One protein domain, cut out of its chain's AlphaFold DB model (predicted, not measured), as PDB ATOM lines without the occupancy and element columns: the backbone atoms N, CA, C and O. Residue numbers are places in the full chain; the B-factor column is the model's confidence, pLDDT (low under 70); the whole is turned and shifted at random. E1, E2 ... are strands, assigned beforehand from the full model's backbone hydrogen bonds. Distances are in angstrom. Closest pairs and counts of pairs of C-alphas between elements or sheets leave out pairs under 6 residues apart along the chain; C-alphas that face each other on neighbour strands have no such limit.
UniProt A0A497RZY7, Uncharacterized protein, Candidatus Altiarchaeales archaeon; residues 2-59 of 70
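Overview. This is residues 2 to 59 of the 70 residues of an uncharacterized protein of Candidatus Altiarchaeales archaeon (UniProt A0A497RZY7). With little regular structure, the model is a small meander sheet of three strands, each the antiparallel neighbour of the one before, from which a long tail, residues 38 to 59, sticks out and stands free. The printed part has 58 residues, 13 of them in named elements, E1, E2 and E3 along the chain and in that order across the sheet; its class is all strand, with no named helix. The whole is loose, with a radius of gyration of the C-alphas of 14.7 A and spans of 36 by 31 by 21 A.

Arrangement. The inner strand E2, residues 21 to 25, forms a hairpin with E1, residues 11 to 15, at 154 degrees; N 12 and O 24 are within hydrogen-bond range at 2.8 A. E2 also forms a hairpin with E3, residues 31 to 33, at 154 degrees, with N 23 and O 32 at 2.8 A.

Along the chain. E1 is 13.7 A long from C-alpha 11 at (15.723, 21.158, -25.385), E2 13.8 A, and E3 7.1 A, ending at C-alpha 33 at (18.179, 9.852, -19.618).

Size, cuts and confidence. The printed part has no cut, and both links are tight. Without the free stretch, the body spans 26 by 17 by 11 A. Residues 36 to 59 have pLDDT under 70.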
ATOM      1  N   ARG A   2      22.394  21.003 -28.493       87.38
ATOM      2  CA  ARG A   2      21.476  20.661 -29.601       87.38
ATOM      3  C   ARG A   2      20.993  19.217 -29.464       87.38
ATOM      4  O   ARG A   2      21.685  18.398 -28.864       87.38
ATOM      5  N   CYS A   3      19.782  18.926 -29.938       89.19
ATOM      6  CA  CYS A   3      19.225  17.580 -29.876       89.19
ATOM      7  C   CYS A   3      20.079  16.639 -30.729       89.19
ATOM      8  O   CYS A   3      20.298  16.915 -31.902       89.19
ATOM      9  N   ILE A   4      20.501  15.503 -30.174       86.81
ATOM     10  CA  ILE A   4      21.333  14.532 -30.897       86.81
ATOM     11  C   ILE A   4      20.630  13.921 -32.123       86.81
ATOM     12  O   ILE A   4      21.292  13.530 -33.073       86.81
ATOM     13  N   ARG A   5      19.290  13.860 -32.123       86.88
ATOM     14  CA  ARG A   5      18.507  13.241 -33.205       86.88
ATOM     15  C   ARG A   5      18.158  14.206 -34.337       86.88
ATOM     16  O   ARG A   5      18.233  13.821 -35.492       86.88
ATOM     17  N   CYS A   6      17.731  15.429 -34.016       91.50
ATOM     18  CA  CYS A   6      17.217  16.388 -35.011       91.50
ATOM     19  C   CYS A   6      17.962  17.729 -35.039       91.50
ATOM     20  O   CYS A   6      17.549  18.646 -35.741       91.50
ATOM     21  N   ASN A   7      19.021  17.884 -34.240       92.69
ATOM     22  CA  ASN A   7      19.825  19.102 -34.115       92.69
ATOM     23  C   ASN A   7      19.071  20.364 -33.640       92.69
ATOM     24  O   ASN A   7      19.637  21.458 -33.637       92.69
ATOM     25  N   SER A   8      17.820  20.229 -33.190       94.38
ATOM     26  CA  SER A   8      17.037  21.349 -32.659       94.38
ATOM     27  C   SER A   8      17.670  21.945 -31.388       94.38
ATOM     28  O   SER A   8      18.148  21.193 -30.529       94.38
ATOM     29  N   PRO A   9      17.639  23.281 -31.213       95.19
ATOM     30  CA  PRO A   9      18.046  23.943 -29.976       95.19
ATOM     31  C   PRO A   9      16.974  23.883 -28.871       95.19
ATOM     32  O   PRO A   9      17.260  24.243 -27.729       95.19
ATOM     33  N   ARG A  10      15.742  23.448 -29.174       94.50
ATOM     34  CA  ARG A  10      14.608  23.454 -28.234       94.50
ATOM     35  C   ARG A  10      14.630  22.226 -27.327       94.50
ATOM     36  O   ARG A  10      13.889  21.261 -27.535       94.50
ATOM     37  N   ILE A  11      15.496  22.265 -26.318       94.75
ATOM     38  CA  ILE A  11      15.723  21.158 -25.385       94.75
ATOM     39  C   ILE A  11      15.383  21.575 -23.956       94.75
ATOM     40  O   ILE A  11      15.695  22.684 -23.533       94.75
ATOM     41  N   LEU A  12      14.778  20.659 -23.211       93.81
ATOM     42  CA  LEU A  12      14.460  20.774 -21.796       93.81
ATOM     43  C   LEU A  12      15.224  19.721 -20.997       93.81
ATOM     44  O   LEU A  12      15.409  18.595 -21.460       93.81
ATOM     45  N   ARG A  13      15.618  20.081 -19.776       92.31
ATOM     46  CA  ARG A  13      16.121  19.148 -18.768       92.31
ATOM     47  C   ARG A  13      15.150  19.118 -17.601       92.31
ATOM     48  O   ARG A  13      14.681  20.175 -17.188       92.31
ATOM     49  N   PHE A  14      14.846  17.934 -17.092       93.12
ATOM     50  CA  PHE A  14      13.938  17.768 -15.960       93.12
ATOM     51  C   PHE A  14      14.226  16.462 -15.218       93.12
ATOM     52  O   PHE A  14      14.931  15.590 -15.730       93.12
ATOM     53  N   ILE A  15      13.690  16.348 -14.006       92.94
ATOM     54  CA  ILE A  15      13.671  15.107 -13.231       92.94
ATOM     55  C   ILE A  15      12.309  14.456 -13.476       92.94
ATOM     56  O   ILE A  15      11.285  15.127 -13.344       92.94
ATOM     57  N   ASP A  16      12.289  13.194 -13.899       89.19
ATOM     58  CA  ASP A  16      11.037  12.461 -14.104       89.19
ATOM     59  C   ASP A  16      10.398  12.012 -12.778       89.19
ATOM     60  O   ASP A  16      10.970  12.173 -11.699       89.19
ATOM     61  N   GLY A  17       9.197  11.430 -12.852       87.38
ATOM     62  CA  GLY A  17       8.476  10.929 -11.673       87.38
ATOM     63  C   GLY A  17       9.185   9.793 -10.920       87.38
ATOM     64  O   GLY A  17       8.737   9.416  -9.844       87.38
ATOM     65  N   PHE A  18      10.290   9.270 -11.459       89.94
ATOM     66  CA  PHE A  18      11.112   8.221 -10.859       89.94
ATOM     67  C   PHE A  18      12.443   8.762 -10.311       89.94
ATOM     68  O   PHE A  18      13.296   7.982  -9.891       89.94
ATOM     69  N   GLY A  19      12.652  10.084 -10.325       90.75
ATOM     70  CA  GLY A  19      13.872  10.718  -9.825       90.75
ATOM     71  C   GLY A  19      15.039  10.739 -10.819       90.75
ATOM     72  O   GLY A  19      16.139  11.160 -10.458       90.75
ATOM     73  N   ASN A  20      14.837  10.335 -12.078       89.00
ATOM     74  CA  ASN A  20      15.906  10.306 -13.075       89.00
ATOM     75  C   ASN A  20      16.006  11.630 -13.832       89.00
ATOM     76  O   ASN A  20      15.007  12.186 -14.292       89.00
ATOM     77  N   ARG A  21      17.236  12.112 -14.046       91.44
ATOM     78  CA  ARG A  21      17.492  13.271 -14.913       91.44
ATOM     79  C   ARG A  21      17.295  12.893 -16.377       91.44
ATOM     80  O   ARG A  21      17.926  11.955 -16.873       91.44
ATOM     81  N   ARG A  22      16.460  13.651 -17.083       91.50
ATOM     82  CA  ARG A  22      16.143  13.452 -18.498       91.50
ATOM     83  C   ARG A  22      16.397  14.701 -19.322       91.50
ATOM     84  O   ARG A  22      16.240  15.829 -18.858       91.50
ATOM     85  N   ILE A  23      16.719  14.463 -20.586       92.38
ATOM     86  CA  ILE A  23      16.792  15.454 -21.652       92.38
ATOM     87  C   ILE A  23      15.630  15.192 -22.611       92.38
ATOM     88  O   ILE A  23      15.495  14.082 -23.129       92.38
ATOM     89  N   PHE A  24      14.821  16.216 -22.879       93.94
ATOM     90  CA  PHE A  24      13.700  16.158 -23.815       93.94
ATOM     91  C   PHE A  24      13.809  17.211 -24.915       93.94
ATOM     92  O   PHE A  24      14.049  18.383 -24.637       93.94
ATOM     93  N   CYS A  25      13.605  16.813 -26.169       95.44
ATOM     94  CA  CYS A  25      13.525  17.729 -27.303       95.44
ATOM     95  C   CYS A  25      12.069  18.006 -27.676       95.44
ATOM     96  O   CYS A  25      11.328  17.075 -27.974       95.44
ATOM     97  N   ARG A  26      11.681  19.285 -27.735       94.94
ATOM     98  CA  ARG A  26      10.305  19.685 -28.076       94.94
ATOM     99  C   ARG A  26       9.938  19.455 -29.544       94.94
ATOM    100  O   ARG A  26       8.764  19.284 -29.833       94.94
ATOM    101  N   ASP A  27      10.913  19.456 -30.452       94.69
ATOM    102  CA  ASP A  27      10.626  19.360 -31.891       94.69
ATOM    103  C   ASP A  27      10.511  17.904 -32.372       94.69
ATOM    104  O   ASP A  27       9.614  17.580 -33.141       94.69
ATOM    105  N   CYS A  28      11.399  17.005 -31.923       94.25
ATOM    106  CA  CYS A  28      11.379  15.589 -32.331       94.25
ATOM    107  C   CYS A  28      10.886  14.631 -31.241       94.25
ATOM    108  O   CYS A  28      10.949  13.416 -31.430       94.25
ATOM    109  N   TRP A  29      10.456  15.170 -30.096       93.88
ATOM    110  CA  TRP A  29       9.909  14.423 -28.960       93.88
ATOM    111  C   TRP A  29      10.855  13.371 -28.362       93.88
ATOM    112  O   TRP A  29      10.441  12.516 -27.582       93.88
ATOM    113  N   LEU A  30      12.150  13.436 -28.688       90.44
ATOM    114  CA  LEU A  30      13.160  12.560 -28.106       90.44
ATOM    115  C   LEU A  30      13.249  12.812 -26.597       90.44
ATOM    116  O   LEU A  30      13.515  13.940 -26.191       90.44
ATOM    117  N   SER A  31      13.106  11.757 -25.794       90.94
ATOM    118  CA  SER A  31      13.283  11.782 -24.339       90.94
ATOM    119  C   SER A  31      14.290  10.721 -23.917       90.94
ATOM    120  O   SER A  31      13.993   9.528 -23.961       90.94
ATOM    121  N   ILE A  32      15.473  11.140 -23.474       89.62
ATOM    122  CA  ILE A  32      16.550  10.230 -23.064       89.62
ATOM    123  C   ILE A  32      17.041  10.564 -21.654       89.62
ATOM    124  O   ILE A  32      17.030  11.739 -21.275       89.62
ATOM    125  N   PRO A  33      17.484   9.573 -20.864       89.75
ATOM    126  CA  PRO A  33      18.179   9.852 -19.618       89.75
ATOM    127  C   PRO A  33      19.469  10.628 -19.900       89.75
ATOM    128  O   PRO A  33      20.203  10.316 -20.839       89.75
ATOM    129  N   GLU A  34      19.765  11.631 -19.079       85.88
ATOM    130  CA  GLU A  34      20.959  12.471 -19.246       85.88
ATOM    131  C   GLU A  34      22.249  11.638 -19.153       85.88
ATOM    132  O   GLU A  34      23.191  11.846 -19.915       85.88
ATOM    133  N   ASN A  35      22.236  10.600 -18.315       78.31
ATOM    134  CA  ASN A  35      23.356   9.678 -18.125       78.31
ATOM    135  C   ASN A  35      23.518   8.648 -19.260       78.31
ATOM    136  O   ASN A  35      24.535   7.957 -19.310       78.31
ATOM    137  N   SER A  36      22.536   8.515 -20.158       68.62
ATOM    138  CA  SER A  36      22.615   7.592 -21.301       68.62
ATOM    139  C   SER A  36      23.497   8.131 -22.425       68.62
ATOM    140  O   SER A  36      23.940   7.363 -23.274       68.62
ATOM    141  N   LEU A  37      23.805   9.431 -22.418       62.62
ATOM    142  CA  LEU A  37      24.733  10.067 -23.350       62.62
ATOM    143  C   LEU A  37      26.194   9.823 -22.942       62.62
ATOM    144  O   LEU A  37      26.987  10.756 -22.829       62.62
ATOM    145  N   LYS A  38      26.585   8.565 -22.722       60.09
ATOM    146  CA  LYS A  38      28.008   8.210 -22.687       60.09
ATOM    147  C   LYS A  38      28.520   8.127 -24.125       60.09
ATOM    148  O   LYS A  38      28.590   7.050 -24.714       60.09
ATOM    149  N   PHE A  39      28.835   9.284 -24.706       52.28
ATOM    150  CA  PHE A  39      29.558   9.359 -25.975       52.28
ATOM    151  C   PHE A  39      30.867   8.560 -25.855       52.28
ATOM    152  O   PHE A  39      31.612   8.745 -24.896       52.28
ATOM    153  N   GLY A  40      31.115   7.644 -26.793       52.03
ATOM    154  CA  GLY A  40      32.308   6.786 -26.802       52.03
ATOM    155  C   GLY A  40      32.119   5.381 -26.225       52.03
ATOM    156  O   GLY A  40      33.025   4.565 -26.345       52.03
ATOM    157  N   VAL A  41      30.948   5.048 -25.669       52.31
ATOM    158  CA  VAL A  41      30.609   3.659 -25.305       52.31
ATOM    159  C   VAL A  41      29.759   3.052 -26.418       52.31
ATOM    160  O   VAL A  41      28.595   2.704 -26.232       52.31
ATOM    161  N   GLN A  42      30.332   2.967 -27.619       51.16
ATOM    162  CA  GLN A  42      29.817   2.041 -28.619       51.16
ATOM    163  C   GLN A  42      30.184   0.644 -28.122       51.16
ATOM    164  O   GLN A  42      31.327   0.215 -28.253       51.16
ATOM    165  N   LYS A  43      29.234  -0.038 -27.479       61.12
ATOM    166  CA  LYS A  43      29.412  -1.455 -27.164       61.12
ATOM    167  C   LYS A  43      29.578  -2.222 -28.471       61.12
ATOM    168  O   LYS A  43      28.876  -1.931 -29.444       61.12
ATOM    169  N   ASN A  44      30.497  -3.182 -28.504       59.34
ATOM    170  CA  ASN A  44      30.616  -4.066 -29.658       59.34
ATOM    171  C   ASN A  44      29.281  -4.791 -29.872       59.34
ATOM    172  O   ASN A  44      28.580  -5.089 -28.907       59.34
ATOM    173  N   LEU A  45      28.919  -5.097 -31.122       57.78
ATOM    174  CA  LEU A  45      27.644  -5.763 -31.427       57.78
ATOM    175  C   LEU A  45      27.476  -7.073 -30.631       57.78
ATOM    176  O   LEU A  45      26.381  -7.391 -30.189       57.78
ATOM    177  N   HIS A  46      28.575  -7.781 -30.361       63.50
ATOM    178  CA  HIS A  46      28.599  -9.004 -29.548       63.50
ATOM    179  C   HIS A  46      28.346  -8.785 -28.046       63.50
ATOM    180  O   HIS A  46      28.049  -9.731 -27.324       63.50
ATOM    181  N   GLU A  47      28.461  -7.551 -27.557       61.66
ATOM    182  CA  GLU A  47      28.135  -7.182 -26.176       61.66
ATOM    183  C   GLU A  47      26.647  -6.832 -26.004       61.66
ATOM    184  O   GLU A  47      26.165  -6.711 -24.873       61.66
ATOM    185  N   PHE A  48      25.905  -6.681 -27.106       59.00
ATOM    186  CA  PHE A  48      24.448  -6.634 -27.076       59.00
ATOM    187  C   PHE A  48      23.912  -8.056 -26.883       59.00
ATOM    188  O   PHE A  48      23.722  -8.806 -27.836       59.00
ATOM    189  N   ARG A  49      23.647  -8.433 -25.628       56.78
ATOM    190  CA  ARG A  49      22.868  -9.640 -25.329       56.78
ATOM    191  C   ARG A  49      21.404  -9.404 -25.703       56.78
ATOM    192  O   ARG A  49      20.693  -8.666 -25.017       56.78
ATOM    193  N   THR A  50      20.958 -10.041 -26.781       55.56
ATOM    194  CA  THR A  50      19.550 -10.087 -27.223       55.56
ATOM    195  C   THR A  50      18.635 -10.842 -26.257       55.56
ATOM    196  O   THR A  50      17.421 -10.793 -26.397       55.56
ATOM    197  N   ASP A  51      19.199 -11.490 -25.240       53.22
ATOM    198  CA  ASP A  51      18.496 -12.247 -24.197       53.22
ATOM    199  C   ASP A  51      17.660 -11.348 -23.265       53.22
ATOM    200  O   ASP A  51      16.944 -11.833 -22.389       53.22
ATOM    201  N   SER A  52      17.746 -10.025 -23.432       49.91
ATOM    202  CA  SER A  52      16.914  -9.060 -22.720       49.91
ATOM    203  C   SER A  52      15.525  -8.984 -23.361       49.91
ATOM    204  O   SER A  52      15.143  -8.000 -23.992       49.91
ATOM    205  N   TYR A  53      14.740 -10.043 -23.169       48.25
ATOM    206  CA  TYR A  53      13.295  -9.978 -23.337       48.25
ATOM    207  C   TYR A  53      12.753  -8.999 -22.297       48.25
ATOM    208  O   TYR A  53      12.751  -9.279 -21.095       48.25
ATOM    209  N   PHE A  54      12.276  -7.840 -22.740       46.09
ATOM    210  CA  PHE A  54      11.331  -7.082 -21.935       46.09
ATOM    211  C   PHE A  54      10.086  -7.959 -21.839       46.09
ATOM    212  O   PHE A  54       9.349  -8.107 -22.813       46.09
ATOM    213  N   ARG A  55       9.872  -8.597 -20.684       44.12
ATOM    214  CA  ARG A  55       8.561  -9.148 -20.344       44.12
ATOM    215  C   ARG A  55       7.625  -7.948 -20.251       44.12
ATOM    216  O   ARG A  55       7.555  -7.279 -19.226       44.12
ATOM    217  N   VAL A  56       6.966  -7.622 -21.356       48.47
ATOM    218  CA  VAL A  56       5.748  -6.828 -21.296       48.47
ATOM    219  C   VAL A  56       4.732  -7.795 -20.702       48.47
ATOM    220  O   VAL A  56       4.338  -8.756 -21.361       48.47
ATOM    221  N   GLU A  57       4.410  -7.649 -19.417       47.62
ATOM    222  CA  GLU A  57       3.273  -8.361 -18.832       47.62
ATOM    223  C   GLU A  57       2.011  -7.858 -19.535       47.62
ATOM    224  O   GLU A  57       1.442  -6.827 -19.191       47.62
ATOM    225  N   GLY A  58       1.650  -8.538 -20.618       49.25
ATOM    226  CA  GLY A  58       0.552  -8.148 -21.483       49.25
ATOM    227  C   GLY A  58       0.611  -8.913 -22.794       49.25
ATOM    228  O   GLY A  58       1.181  -8.423 -23.759       49.25
ATOM    229  N   HIS A  59       0.033 -10.116 -22.785       50.88
ATOM    230  CA  HIS A  59      -0.391 -10.886 -23.958       50.88
ATOM    231  C   HIS A  59       0.579 -10.890 -25.149       50.88
ATOM    232  O   HIS A  59       0.379 -10.205 -26.152       50.88
TER     233      HIS A  59